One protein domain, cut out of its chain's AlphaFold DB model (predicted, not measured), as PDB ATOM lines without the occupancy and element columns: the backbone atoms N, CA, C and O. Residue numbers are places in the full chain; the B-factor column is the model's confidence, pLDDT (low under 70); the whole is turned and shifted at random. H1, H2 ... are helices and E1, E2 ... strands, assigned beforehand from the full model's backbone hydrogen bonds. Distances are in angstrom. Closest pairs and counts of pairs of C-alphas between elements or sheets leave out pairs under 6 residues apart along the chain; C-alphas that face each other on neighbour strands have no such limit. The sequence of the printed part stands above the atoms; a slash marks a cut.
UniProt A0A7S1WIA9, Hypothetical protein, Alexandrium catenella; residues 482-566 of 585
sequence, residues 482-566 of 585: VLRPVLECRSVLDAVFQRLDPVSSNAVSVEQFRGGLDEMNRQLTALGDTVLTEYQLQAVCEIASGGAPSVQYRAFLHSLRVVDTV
ATOM      1  N   VAL A 482     -12.115 -54.682  57.114       76.69
ATOM      2  CA  VAL A 482     -12.274 -54.528  55.654       76.69
ATOM      3  C   VAL A 482     -12.170 -53.054  55.223       76.69
ATOM      4  O   VAL A 482     -11.695 -52.746  54.133       76.69
ATOM      5  N   LEU A 483     -12.533 -52.121  56.110       80.81
ATOM      6  CA  LEU A 483     -12.409 -50.678  55.885       80.81
ATOM      7  C   LEU A 483     -11.024 -50.099  56.225       80.81
ATOM      8  O   LEU A 483     -10.778 -48.932  55.914       80.81
ATOM      9  N   ARG A 484     -10.101 -50.860  56.834       84.44
ATOM     10  CA  ARG A 484      -8.767 -50.346  57.203       84.44
ATOM     11  C   ARG A 484      -7.969 -49.886  55.981       84.44
ATOM     12  O   ARG A 484      -7.543 -48.732  56.005       84.44
ATOM     13  N   PRO A 485      -7.812 -50.687  54.904       83.56
ATOM     14  CA  PRO A 485      -7.064 -50.240  53.727       83.56
ATOM     15  C   PRO A 485      -7.661 -48.975  53.100       83.56
ATOM     16  O   PRO A 485      -6.934 -48.084  52.670       83.56
ATOM     17  N   VAL A 486      -8.993 -48.849  53.126       84.81
ATOM     18  CA  VAL A 486      -9.722 -47.669  52.636       84.81
ATOM     19  C   VAL A 486      -9.424 -46.435  53.493       84.81
ATOM     20  O   VAL A 486      -9.196 -45.351  52.957       84.81
ATOM     21  N   LEU A 487      -9.398 -46.587  54.821       82.44
ATOM     22  CA  LEU A 487      -9.078 -45.509  55.757       82.44
ATOM     23  C   LEU A 487      -7.618 -45.045  55.619       82.44
ATOM     24  O   LEU A 487      -7.356 -43.841  55.627       82.44
ATOM     25  N   GLU A 488      -6.678 -45.977  55.471       80.50
ATOM     26  CA  GLU A 488      -5.245 -45.693  55.302       80.50
ATOM     27  C   GLU A 488      -4.958 -45.020  53.953       80.50
ATOM     28  O   GLU A 488      -4.232 -44.023  53.887       80.50
ATOM     29  N   CYS A 489      -5.602 -45.493  52.884       82.19
ATOM     30  CA  CYS A 489      -5.471 -44.945  51.536       82.19
ATOM     31  C   CYS A 489      -6.448 -43.799  51.238       82.19
ATOM     32  O   CYS A 489      -6.550 -43.382  50.083       82.19
ATOM     33  N   ARG A 490      -7.141 -43.239  52.241       83.75
ATOM     34  CA  ARG A 490      -8.211 -42.237  52.053       83.75
ATOM     35  C   ARG A 490      -7.832 -41.077  51.129       83.75
ATOM     36  O   ARG A 490      -8.626 -40.683  50.289       83.75
ATOM     37  N   SER A 491      -6.615 -40.544  51.256       78.38
ATOM     38  CA  SER A 491      -6.146 -39.410  50.448       78.38
ATOM     39  C   SER A 491      -5.836 -39.812  49.010       78.38
ATOM     40  O   SER A 491      -6.005 -39.020  48.091       78.38
ATOM     41  N   VAL A 492      -5.372 -41.048  48.819       80.94
ATOM     42  CA  VAL A 492      -5.095 -41.610  47.494       80.94
ATOM     43  C   VAL A 492      -6.411 -41.878  46.774       80.94
ATOM     44  O   VAL A 492      -6.573 -41.458  45.632       80.94
ATOM     45  N   LEU A 493      -7.360 -42.518  47.461       81.50
ATOM     46  CA  LEU A 493      -8.698 -42.793  46.949       81.50
ATOM     47  C   LEU A 493      -9.451 -41.506  46.603       81.50
ATOM     48  O   LEU A 493     -10.003 -41.419  45.513       81.50
ATOM     49  N   ASP A 494      -9.408 -40.486  47.466       81.69
ATOM     50  CA  ASP A 494     -10.001 -39.173  47.178       81.69
ATOM     51  C   ASP A 494      -9.431 -38.576  45.878       81.69
ATOM     52  O   ASP A 494     -10.181 -38.175  44.990       81.69
ATOM     53  N   ALA A 495      -8.107 -38.631  45.686       78.12
ATOM     54  CA  ALA A 495      -7.469 -38.168  44.455       78.12
ATOM     55  C   ALA A 495      -7.823 -39.021  43.219       78.12
ATOM     56  O   ALA A 495      -7.887 -38.493  42.107       78.12
ATOM     57  N   VAL A 496      -8.019 -40.336  43.375       81.81
ATOM     58  CA  VAL A 496      -8.460 -41.224  42.283       81.81
ATOM     59  C   VAL A 496      -9.886 -40.880  41.866       81.81
ATOM     60  O   VAL A 496     -10.138 -40.675  40.679       81.81
ATOM     61  N   PHE A 497     -10.802 -40.759  42.825       85.44
ATOM     62  CA  PHE A 497     -12.207 -40.483  42.543       85.44
ATOM     63  C   PHE A 497     -12.433 -39.075  41.996       85.44
ATOM     64  O   PHE A 497     -13.237 -38.922  41.084       85.44
ATOM     65  N   GLN A 498     -11.655 -38.077  42.423       82.56
ATOM     66  CA  GLN A 498     -11.688 -36.740  41.817       82.56
ATOM     67  C   GLN A 498     -11.339 -36.749  40.321       82.56
ATOM     68  O   GLN A 498     -11.905 -35.974  39.556       82.56
ATOM     69  N   ARG A 499     -10.445 -37.638  39.864       81.75
ATOM     70  CA  ARG A 499     -10.161 -37.785  38.422       81.75
ATOM     71  C   ARG A 499     -11.310 -38.442  37.657       81.75
ATOM     72  O   ARG A 499     -11.481 -38.165  36.475       81.75
ATOM     73  N   LEU A 500     -12.065 -39.317  38.321       78.56
ATOM     74  CA  LEU A 500     -13.237 -39.996  37.761       78.56
ATOM     75  C   LEU A 500     -14.512 -39.132  37.829       78.56
ATOM     76  O   LEU A 500     -15.487 -39.440  37.148       78.56
ATOM     77  N   ASP A 501     -14.480 -38.038  38.592       80.06
ATOM     78  CA  ASP A 501     -15.549 -37.051  38.772       80.06
ATOM     79  C   ASP A 501     -15.110 -35.654  38.270       80.06
ATOM     80  O   ASP A 501     -14.937 -34.718  39.057       80.06
ATOM     81  N   PRO A 502     -14.932 -35.464  36.946       74.69
ATOM     82  CA  PRO A 502     -14.464 -34.194  36.379       74.69
ATOM     83  C   PRO A 502     -15.437 -33.027  36.610       74.69
ATOM     84  O   PRO A 502     -15.051 -31.866  36.484       74.69
ATOM     85  N   VAL A 503     -16.694 -33.322  36.955       78.56
ATOM     86  CA  VAL A 503     -17.746 -32.334  37.238       78.56
ATOM     87  C   VAL A 503     -17.751 -31.927  38.723       78.56
ATOM     88  O   VAL A 503     -18.473 -31.008  39.100       78.56
ATOM     89  N   SER A 504     -16.917 -32.550  39.569       81.94
ATOM     90  CA  SER A 504     -16.851 -32.297  41.021       81.94
ATOM     91  C   SER A 504     -18.200 -32.471  41.729       81.94
ATOM     92  O   SER A 504     -18.538 -31.740  42.664       81.94
ATOM     93  N   SER A 505     -18.987 -33.446  41.276       83.06
ATOM     94  CA  SER A 505     -20.278 -33.808  41.865       83.06
ATOM     95  C   SER A 505     -20.146 -34.438  43.261       83.06
ATOM     96  O   SER A 505     -21.123 -34.490  44.005       83.06
ATOM     97  N   ASN A 506     -18.935 -34.865  43.634       84.69
ATOM     98  CA  ASN A 506     -18.596 -35.666  44.812       84.69
ATOM     99  C   ASN A 506     -19.232 -37.069  44.815       84.69
ATOM    100  O   ASN A 506     -19.252 -37.736  45.854       84.69
ATOM    101  N   ALA A 507     -19.699 -37.533  43.652       86.88
ATOM    102  CA  ALA A 507     -20.303 -38.841  43.457       86.88
ATOM    103  C   ALA A 507     -19.660 -39.586  42.278       86.88
ATOM    104  O   ALA A 507     -19.278 -38.990  41.277       86.88
ATOM    105  N   VAL A 508     -19.567 -40.909  42.395       90.00
ATOM    106  CA  VAL A 508     -19.118 -41.817  41.323       90.00
ATOM    107  C   VAL A 508     -20.067 -43.010  41.234       90.00
ATOM    108  O   VAL A 508     -20.764 -43.319  42.204       90.00
ATOM    109  N   SER A 509     -20.132 -43.698  40.092       91.50
ATOM    110  CA  SER A 509     -20.889 -44.956  40.012       91.50
ATOM    111  C   SER A 509     -20.248 -46.037  40.893       91.50
ATOM    112  O   SER A 509     -19.056 -45.975  41.199       91.50
ATOM    113  N   VAL A 510     -21.014 -47.057  41.293       89.44
ATOM    114  CA  VAL A 510     -20.470 -48.187  42.077       89.44
ATOM    115  C   VAL A 510     -19.337 -48.906  41.330       89.44
ATOM    116  O   VAL A 510     -18.355 -49.316  41.944       89.44
ATOM    117  N   GLU A 511     -19.429 -49.009  40.003       90.44
ATOM    118  CA  GLU A 511     -18.387 -49.601  39.155       90.44
ATOM    119  C   GLU A 511     -17.104 -48.755  39.143       90.44
ATOM    120  O   GLU A 511     -16.006 -49.275  39.325       90.44
ATOM    121  N   GLN A 512     -17.235 -47.431  39.014       91.06
ATOM    122  CA  GLN A 512     -16.099 -46.511  39.105       91.06
ATOM    123  C   GLN A 512     -15.468 -46.528  40.501       91.06
ATOM    124  O   GLN A 512     -14.243 -46.500  40.631       91.06
ATOM    125  N   PHE A 513     -16.296 -46.613  41.547       91.31
ATOM    126  CA  PHE A 513     -15.830 -46.751  42.921       91.31
ATOM    127  C   PHE A 513     -15.013 -48.037  43.101       91.31
ATOM    128  O   PHE A 513     -13.889 -47.995  43.601       91.31
ATOM    129  N   ARG A 514     -15.535 -49.166  42.601       92.94
ATOM    130  CA  ARG A 514     -14.859 -50.470  42.595       92.94
ATOM    131  C   ARG A 514     -13.516 -50.415  41.862       92.94
ATOM    132  O   ARG A 514     -12.529 -50.893  42.415       92.94
ATOM    133  N   GLY A 515     -13.464 -49.779  40.691       90.44
ATOM    134  CA  GLY A 515     -12.223 -49.597  39.932       90.44
ATOM    135  C   GLY A 515     -11.175 -48.752  40.670       90.44
ATOM    136  O   GLY A 515      -9.977 -49.014  40.568       90.44
ATOM    137  N   GLY A 516     -11.600 -47.773  41.478       90.06
ATOM    138  CA  GLY A 516     -10.687 -47.041  42.361       90.06
ATOM    139  C   GLY A 516     -10.139 -47.893  43.511       90.06
ATOM    140  O   GLY A 516      -8.972 -47.747  43.876       90.06
ATOM    141  N   LEU A 517     -10.937 -48.822  44.046       91.00
ATOM    142  CA  LEU A 517     -10.457 -49.794  45.034       91.00
ATOM    143  C   LEU A 517      -9.489 -50.821  44.420       91.00
ATOM    144  O   LEU A 517      -8.528 -51.206  45.081       91.00
ATOM    145  N   ASP A 518      -9.677 -51.219  43.157       89.88
ATOM    146  CA  ASP A 518      -8.709 -52.065  42.437       89.88
ATOM    147  C   ASP A 518      -7.351 -51.379  42.280       89.88
ATOM    148  O   ASP A 518      -6.301 -51.999  42.457       89.88
ATOM    149  N   GLU A 519      -7.362 -50.081  41.973       86.19
ATOM    150  CA  GLU A 519      -6.146 -49.273  41.915       86.19
ATOM    151  C   GLU A 519      -5.450 -49.212  43.281       86.19
ATOM    152  O   GLU A 519      -4.234 -49.396  43.363       86.19
ATOM    153  N   MET A 520      -6.214 -49.022  44.363       89.50
ATOM    154  CA  MET A 520      -5.692 -49.080  45.731       89.50
ATOM    155  C   MET A 520      -5.044 -50.437  46.020       89.50
ATOM    156  O   MET A 520      -3.901 -50.477  46.471       89.50
ATOM    157  N   ASN A 521      -5.731 -51.542  45.725       90.88
ATOM    158  CA  ASN A 521      -5.188 -52.884  45.912       90.88
ATOM    159  C   ASN A 521      -3.897 -53.095  45.118       90.88
ATOM    160  O   ASN A 521      -2.935 -53.626  45.660       90.88
ATOM    161  N   ARG A 522      -3.826 -52.626  43.867       86.06
ATOM    162  CA  ARG A 522      -2.603 -52.716  43.053       86.06
ATOM    163  C   ARG A 522      -1.426 -51.985  43.701       86.06
ATOM    164  O   ARG A 522      -0.309 -52.502  43.703       86.06
ATOM    165  N   GLN A 523      -1.674 -50.805  44.270       82.38
ATOM    166  CA  GLN A 523      -0.653 -50.038  44.988       82.38
ATOM    167  C   GLN A 523      -0.230 -50.718  46.295       82.38
ATOM    168  O   GLN A 523       0.961 -50.748  46.599       82.38
ATOM    169  N   LEU A 524      -1.172 -51.298  47.041       80.81
ATOM    170  CA  LEU A 524      -0.880 -52.061  48.258       80.81
ATOM    171  C   LEU A 524      -0.061 -53.322  47.945       80.81
ATOM    172  O   LEU A 524       0.942 -53.564  48.613       80.81
ATOM    173  N   THR A 525      -0.387 -54.049  46.868       85.31
ATOM    174  CA  THR A 525       0.413 -55.187  46.379       85.31
ATOM    175  C   THR A 525       1.853 -54.776  46.085       85.31
ATOM    176  O   THR A 525       2.785 -55.471  46.483       85.31
ATOM    177  N   ALA A 526       2.059 -53.635  45.418       77.75
ATOM    178  CA  ALA A 526       3.399 -53.139  45.094       77.75
ATOM    179  C   ALA A 526       4.228 -52.783  46.343       77.75
ATOM    180  O   ALA A 526       5.455 -52.841  46.308       77.75
ATOM    181  N   LEU A 527       3.562 -52.431  47.446       75.62
ATOM    182  CA  LEU A 527       4.180 -52.126  48.738       75.62
ATOM    183  C   LEU A 527       4.327 -53.364  49.643       75.62
ATOM    184  O   LEU A 527       4.903 -53.249  50.723       75.62
ATOM    185  N   GLY A 528       3.830 -54.532  49.216       76.06
ATOM    186  CA  GLY A 528       3.796 -55.749  50.031       76.06
ATOM    187  C   GLY A 528       2.848 -55.655  51.230       76.06
ATOM    188  O   GLY A 528       3.065 -56.333  52.234       76.06
ATOM    189  N   ASP A 529       1.837 -54.790  51.147       74.12
ATOM    190  CA  ASP A 529       0.875 -54.542  52.218       74.12
ATOM    191  C   ASP A 529      -0.398 -55.395  52.051       74.12
ATOM    192  O   ASP A 529      -0.590 -56.082  51.046       74.12
ATOM    193  N   THR A 530      -1.282 -55.385  53.049       73.38
ATOM    194  CA  THR A 530      -2.514 -56.184  53.033       73.38
ATOM    195  C   THR A 530      -3.493 -55.685  51.977       73.38
ATOM    196  O   THR A 530      -3.914 -54.530  52.021       73.38
ATOM    197  N   VAL A 531      -3.903 -56.576  51.077       85.06
ATOM    198  CA  VAL A 531      -4.888 -56.306  50.022       85.06
ATOM    199  C   VAL A 531      -6.251 -56.886  50.371       85.06
ATOM    200  O   VAL A 531      -6.342 -57.871  51.104       85.06
ATOM    201  N   LEU A 532      -7.305 -56.279  49.831       85.12
ATOM    202  CA  LEU A 532      -8.667 -56.794  49.960       85.12
ATOM    203  C   LEU A 532      -8.940 -57.883  48.915       85.12
ATOM    204  O   LEU A 532      -8.514 -57.756  47.768       85.12
ATOM    205  N   THR A 533      -9.674 -58.928  49.282       85.62
ATOM    206  CA  THR A 533     -10.170 -59.940  48.333       85.62
ATOM    207  C   THR A 533     -11.303 -59.394  47.457       85.62
ATOM    208  O   THR A 533     -11.867 -58.333  47.733       85.62
ATOM    209  N   GLU A 534     -11.688 -60.133  46.413       85.12
ATOM    210  CA  GLU A 534     -12.816 -59.771  45.540       85.12
ATOM    211  C   GLU A 534     -14.124 -59.556  46.316       85.12
ATOM    212  O   GLU A 534     -14.807 -58.547  46.116       85.12
ATOM    213  N   TYR A 535     -14.457 -60.450  47.252       83.19
ATOM    214  CA  TYR A 535     -15.661 -60.307  48.072       83.19
ATOM    215  C   TYR A 535     -15.546 -59.163  49.082       83.19
ATOM    216  O   TYR A 535     -16.518 -58.439  49.299       83.19
ATOM    217  N   GLN A 536     -14.359 -58.924  49.647       83.25
ATOM    218  CA  GLN A 536     -14.131 -57.777  50.529       83.25
ATOM    219  C   GLN A 536     -14.282 -56.444  49.788       83.25
ATOM    220  O   GLN A 536     -14.907 -55.526  50.312       83.25
ATOM    221  N   LEU A 537     -13.784 -56.332  48.554       86.88
ATOM    222  CA  LEU A 537     -13.963 -55.137  47.721       86.88
ATOM    223  C   LEU A 537     -15.445 -54.886  47.422       86.88
ATOM    224  O   LEU A 537     -15.915 -53.752  47.507       86.88
ATOM    225  N   GLN A 538     -16.200 -55.946  47.123       84.38
ATOM    226  CA  GLN A 538     -17.647 -55.853  46.929       84.38
ATOM    227  C   GLN A 538     -18.376 -55.435  48.214       84.38
ATOM    228  O   GLN A 538     -19.294 -54.618  48.140       84.38
ATOM    229  N   ALA A 539     -17.951 -55.936  49.377       81.44
ATOM    230  CA  ALA A 539     -18.488 -55.526  50.671       81.44
ATOM    231  C   ALA A 539     -18.226 -54.036  50.945       81.44
ATOM    232  O   ALA A 539     -19.145 -53.322  51.337       81.44
ATOM    233  N   VAL A 540     -17.019 -53.524  50.661       84.06
ATOM    234  CA  VAL A 540     -16.727 -52.079  50.765       84.06
ATOM    235  C   VAL A 540     -17.645 -51.266  49.854       84.06
ATOM    236  O   VAL A 540     -18.173 -50.246  50.289       84.06
ATOM    237  N   CYS A 541     -17.856 -51.701  48.609       85.25
ATOM    238  CA  CYS A 541     -18.762 -51.017  47.684       85.25
ATOM    239  C   CYS A 541     -20.204 -50.971  48.207       85.25
ATOM    240  O   CYS A 541     -20.846 -49.931  48.098       85.25
ATOM    241  N   GLU A 542     -20.701 -52.068  48.778       81.00
ATOM    242  CA  GLU A 542     -22.042 -52.159  49.369       81.00
ATOM    243  C   GLU A 542     -22.190 -51.235  50.590       81.00
ATOM    244  O   GLU A 542     -23.169 -50.494  50.695       81.00
ATOM    245  N   ILE A 543     -21.173 -51.194  51.461       78.12
ATOM    246  CA  ILE A 543     -21.116 -50.278  52.608       78.12
ATOM    247  C   ILE A 543     -21.088 -48.814  52.141       78.12
ATOM    248  O   ILE A 543     -21.755 -47.959  52.721       78.12
ATOM    249  N   ALA A 544     -20.300 -48.506  51.110       80.06
ATOM    250  CA  ALA A 544     -20.116 -47.142  50.627       80.06
ATOM    251  C   ALA A 544     -21.336 -46.613  49.863       80.06
ATOM    252  O   ALA A 544     -21.653 -45.426  49.954       80.06
ATOM    253  N   SER A 545     -22.011 -47.477  49.102       81.94
ATOM    254  CA  SER A 545     -23.169 -47.092  48.296       81.94
ATOM    255  C   SER A 545     -24.450 -46.991  49.106       81.94
ATOM    256  O   SER A 545     -25.383 -46.309  48.686       81.94
ATOM    257  N   GLY A 546     -24.545 -47.670  50.249       72.06
ATOM    258  CA  GLY A 546     -25.802 -47.698  50.982       72.06
ATOM    259  C   GLY A 546     -26.903 -48.491  50.251       72.06
ATOM    260  O   GLY A 546     -28.081 -48.276  50.525       72.06
ATOM    261  N   GLY A 547     -26.543 -49.316  49.257       71.38
ATOM    262  CA  GLY A 547     -27.479 -49.925  48.300       71.38
ATOM    263  C   GLY A 547     -27.885 -49.016  47.127       71.38
ATOM    264  O   GLY A 547     -28.676 -49.426  46.279       71.38
ATOM    265  N   ALA A 548     -27.356 -47.791  47.040       79.62
ATOM    266  CA  ALA A 548     -27.624 -46.864  45.941       79.62
ATOM    267  C   ALA A 548     -26.798 -47.196  44.673       79.62
ATOM    268  O   ALA A 548     -25.738 -47.818  44.759       79.62
ATOM    269  N   PRO A 549     -27.228 -46.746  43.475       81.75
ATOM    270  CA  PRO A 549     -26.479 -46.956  42.227       81.75
ATOM    271  C   PRO A 549     -25.213 -46.087  42.110       81.75
ATOM    272  O   PRO A 549     -24.376 -46.312  41.232       81.75
ATOM    273  N   SER A 550     -25.059 -45.090  42.982       85.94
ATOM    274  CA  SER A 550     -23.898 -44.205  43.046       85.94
ATOM    275  C   SER A 550     -23.394 -44.062  44.478       85.94
ATOM    276  O   SER A 550     -24.145 -44.175  45.444       85.94
ATOM    277  N   VAL A 551     -22.093 -43.812  44.606       85.69
ATOM    278  CA  VAL A 551     -21.386 -43.649  45.873       85.69
ATOM    279  C   VAL A 551     -21.011 -42.185  46.039       85.69
ATOM    280  O   VAL A 551     -20.289 -41.624  45.212       85.69
ATOM    281  N   GLN A 552     -21.447 -41.574  47.139       87.31
ATOM    282  CA  GLN A 552     -20.988 -40.252  47.574       87.31
ATOM    283  C   GLN A 552     -19.578 -40.378  48.174       87.31
ATOM    284  O   GLN A 552     -19.402 -40.340  49.393       87.31
ATOM    285  N   TYR A 553     -18.571 -40.610  47.324       83.19
ATOM    286  CA  TYR A 553     -17.243 -41.080  47.745       83.19
ATOM    287  C   TYR A 553     -16.572 -40.148  48.754       83.19
ATOM    288  O   TYR A 553     -15.976 -40.613  49.722       83.19
ATOM    289  N   ARG A 554     -16.692 -38.830  48.571       83.19
ATOM    290  CA  ARG A 554     -16.034 -37.858  49.446       83.19
ATOM    291  C   ARG A 554     -16.675 -37.841  50.821       83.19
ATOM    292  O   ARG A 554     -15.975 -37.878  51.831       83.19
ATOM    293  N   ALA A 555     -18.006 -37.837  50.852       79.38
ATOM    294  CA  ALA A 555     -18.752 -37.983  52.086       79.38
ATOM    295  C   ALA A 555     -18.319 -39.283  52.780       79.38
ATOM    296  O   ALA A 555     -17.900 -39.233  53.937       79.38
ATOM    297  N   PHE A 556     -18.320 -40.409  52.049       82.69
ATOM    298  CA  PHE A 556     -17.939 -41.738  52.540       82.69
ATOM    299  C   PHE A 556     -16.563 -41.747  53.193       82.69
ATOM    300  O   PHE A 556     -16.465 -42.009  54.393       82.69
ATOM    301  N   LEU A 557     -15.522 -41.359  52.459       82.69
ATOM    302  CA  LEU A 557     -14.149 -41.320  52.962       82.69
ATOM    303  C   LEU A 557     -14.003 -40.395  54.180       82.69
ATOM    304  O   LEU A 557     -13.308 -40.736  55.138       82.69
ATOM    305  N   HIS A 558     -14.684 -39.242  54.187       80.62
ATOM    306  CA  HIS A 558     -14.659 -38.326  55.328       80.62
ATOM    307  C   HIS A 558     -15.473 -38.806  56.526       80.62
ATOM    308  O   HIS A 558     -15.216 -38.317  57.626       80.62
ATOM    309  N   SER A 559     -16.407 -39.733  56.350       77.88
ATOM    310  CA  SER A 559     -17.229 -40.273  57.435       77.88
ATOM    311  C   SER A 559     -16.583 -41.427  58.192       77.88
ATOM    312  O   SER A 559     -17.017 -41.733  59.297       77.88
ATOM    313  N   LEU A 560     -15.544 -42.051  57.627       80.56
ATOM    314  CA  LEU A 560     -14.846 -43.155  58.274       80.56
ATOM    315  C   LEU A 560     -14.133 -42.659  59.537       80.56
ATOM    316  O   LEU A 560     -13.257 -41.784  59.486       80.56
ATOM    317  N   ARG A 561     -14.513 -43.215  60.685       77.75
ATOM    318  CA  ARG A 561     -13.917 -42.919  61.990       77.75
ATOM    319  C   ARG A 561     -13.692 -44.204  62.762       77.75
ATOM    320  O   ARG A 561     -14.503 -45.123  62.705       77.75
ATOM    321  N   VAL A 562     -12.596 -44.238  63.515       82.56
ATOM    322  CA  VAL A 562     -12.393 -45.274  64.524       82.56
ATOM    323  C   VAL A 562     -13.224 -44.913  65.746       82.56
ATOM    324  O   VAL A 562     -13.090 -43.810  66.277       82.56
ATOM    325  N   VAL A 563     -14.071 -45.837  66.186       79.06
ATOM    326  CA  VAL A 563     -14.990 -45.635  67.307       79.06
ATOM    327  C   VAL A 563     -14.885 -46.763  68.324       79.06
ATOM    328  O   VAL A 563     -14.628 -47.916  67.984       79.06
ATOM    329  N   ASP A 564     -15.141 -46.422  69.584       83.12
ATOM    330  CA  ASP A 564     -15.429 -47.383  70.645       83.12
ATOM    331  C   ASP A 564     -16.922 -47.745  70.609       83.12
ATOM    332  O   ASP A 564     -17.792 -46.933  70.943       83.12
ATOM    333  N   THR A 565     -17.222 -48.974  70.190       77.00
ATOM    334  CA  THR A 565     -18.598 -49.472  70.028       77.00
ATOM    335  C   THR A 565     -19.359 -49.575  71.351       77.00
ATOM    336  O   THR A 565     -20.557 -49.293  71.392       77.00
ATOM    337  N   VAL A 566     -18.676 -49.902  72.454       78.12
ATOM    338  CA  VAL A 566     -19.290 -50.034  73.785       78.12
ATOM    339  C   VAL A 566     -19.661 -48.654  74.324       78.12
ATOM    340  O   VAL A 566     -20.806 -48.440  74.730       78.12
TER     341      VAL A 566
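What this domain is: This is residues 482 to 566 of the 585 residues of the protein "Hypothetical protein" of Alexandrium catenella (UniProt A0A7S1WIA9). Five helices gather in a compact cluster in which the longest, H3, is crossed by H2 and H4, while H5 runs beside H2 the opposite way. H4, H3, H2 and H5 thus follow one another round an arc whose two ends, H4 and H5, come close; little H1 sits near H2, H3 and H5, and strand E1 leads away as a tail. The printed part has 85 residues, with five named helices and then one named strand along it, H1 H2 H3 H4 H5 E1, and its class is mostly helix. It is compact, with a radius of gyration of the C-alphas of 12.4 A and spans of 37 by 34 by 22 A.

How they stand to each other: Start at H1, residues 484 to 488, which touches no helix. It is close but not clearly touching to H3, residues 510 to 526, with the closest C-alphas, those of Val 486 and Leu 517, 7.9 A apart. Go on to H2, residues 490 to 500: it touches H3 at a steep tilt of 49 degrees, opposite ways, and the C-alphas of Val 496 and Gly 516 come closest, at 6.2 A. H3 touches H4, residues 534 to 545, with its residues 510 to 517 alone, closest at the C-alphas of Arg 514 and Cys 541, 6.4 A apart; the tilt is a steep 47 degrees, opposite ways. Before H3 and after H4, look for a short antiparallel pairing of residues 508 to 509 with 550 to 551. H5, residues 553 to 559, touches H2 at a shallow tilt of 21 degrees, opposite ways, closest at the C-alphas of Arg 490 and Leu 557, 6.1 A apart. H4 and H5 are close but not clearly touching, about perpendicular at 83 degrees, with the C-alphas of Ala 544 and Phe 556 closest at 6.1 A. The helix packing is mostly crossed, but only just: one of three touching pairs has a shallow tilt. E1, residues 560 to 564, pairs with no named strand and is apart from H2, H3 and H4. Every O i to N i+4 pair is within hydrogen-bond range in H1, H3, H4 and H5; in H2 it is 6 of 7.

Where its parts are: Find C-alpha 484 at (-8.767, -50.346, 57.203), where H1 begins. H2 runs 15.3 A from first to last C-alpha. C-alpha 510 at (-20.470, -48.187, 42.077) opens H3, which runs 24.6 A. H4 measures 16.6 A, H5 9.7 A and E1 13.1 A, ending at C-alpha 564, (-15.429, -47.383, 70.645).

The domain as a whole: The two C-alphas farthest apart, those of Pro 502 and Val 566, are 40.9 A from each other. The printed part has no cut, and no link is long. Its mean pLDDT is 82.8, and no printed residue is under 70.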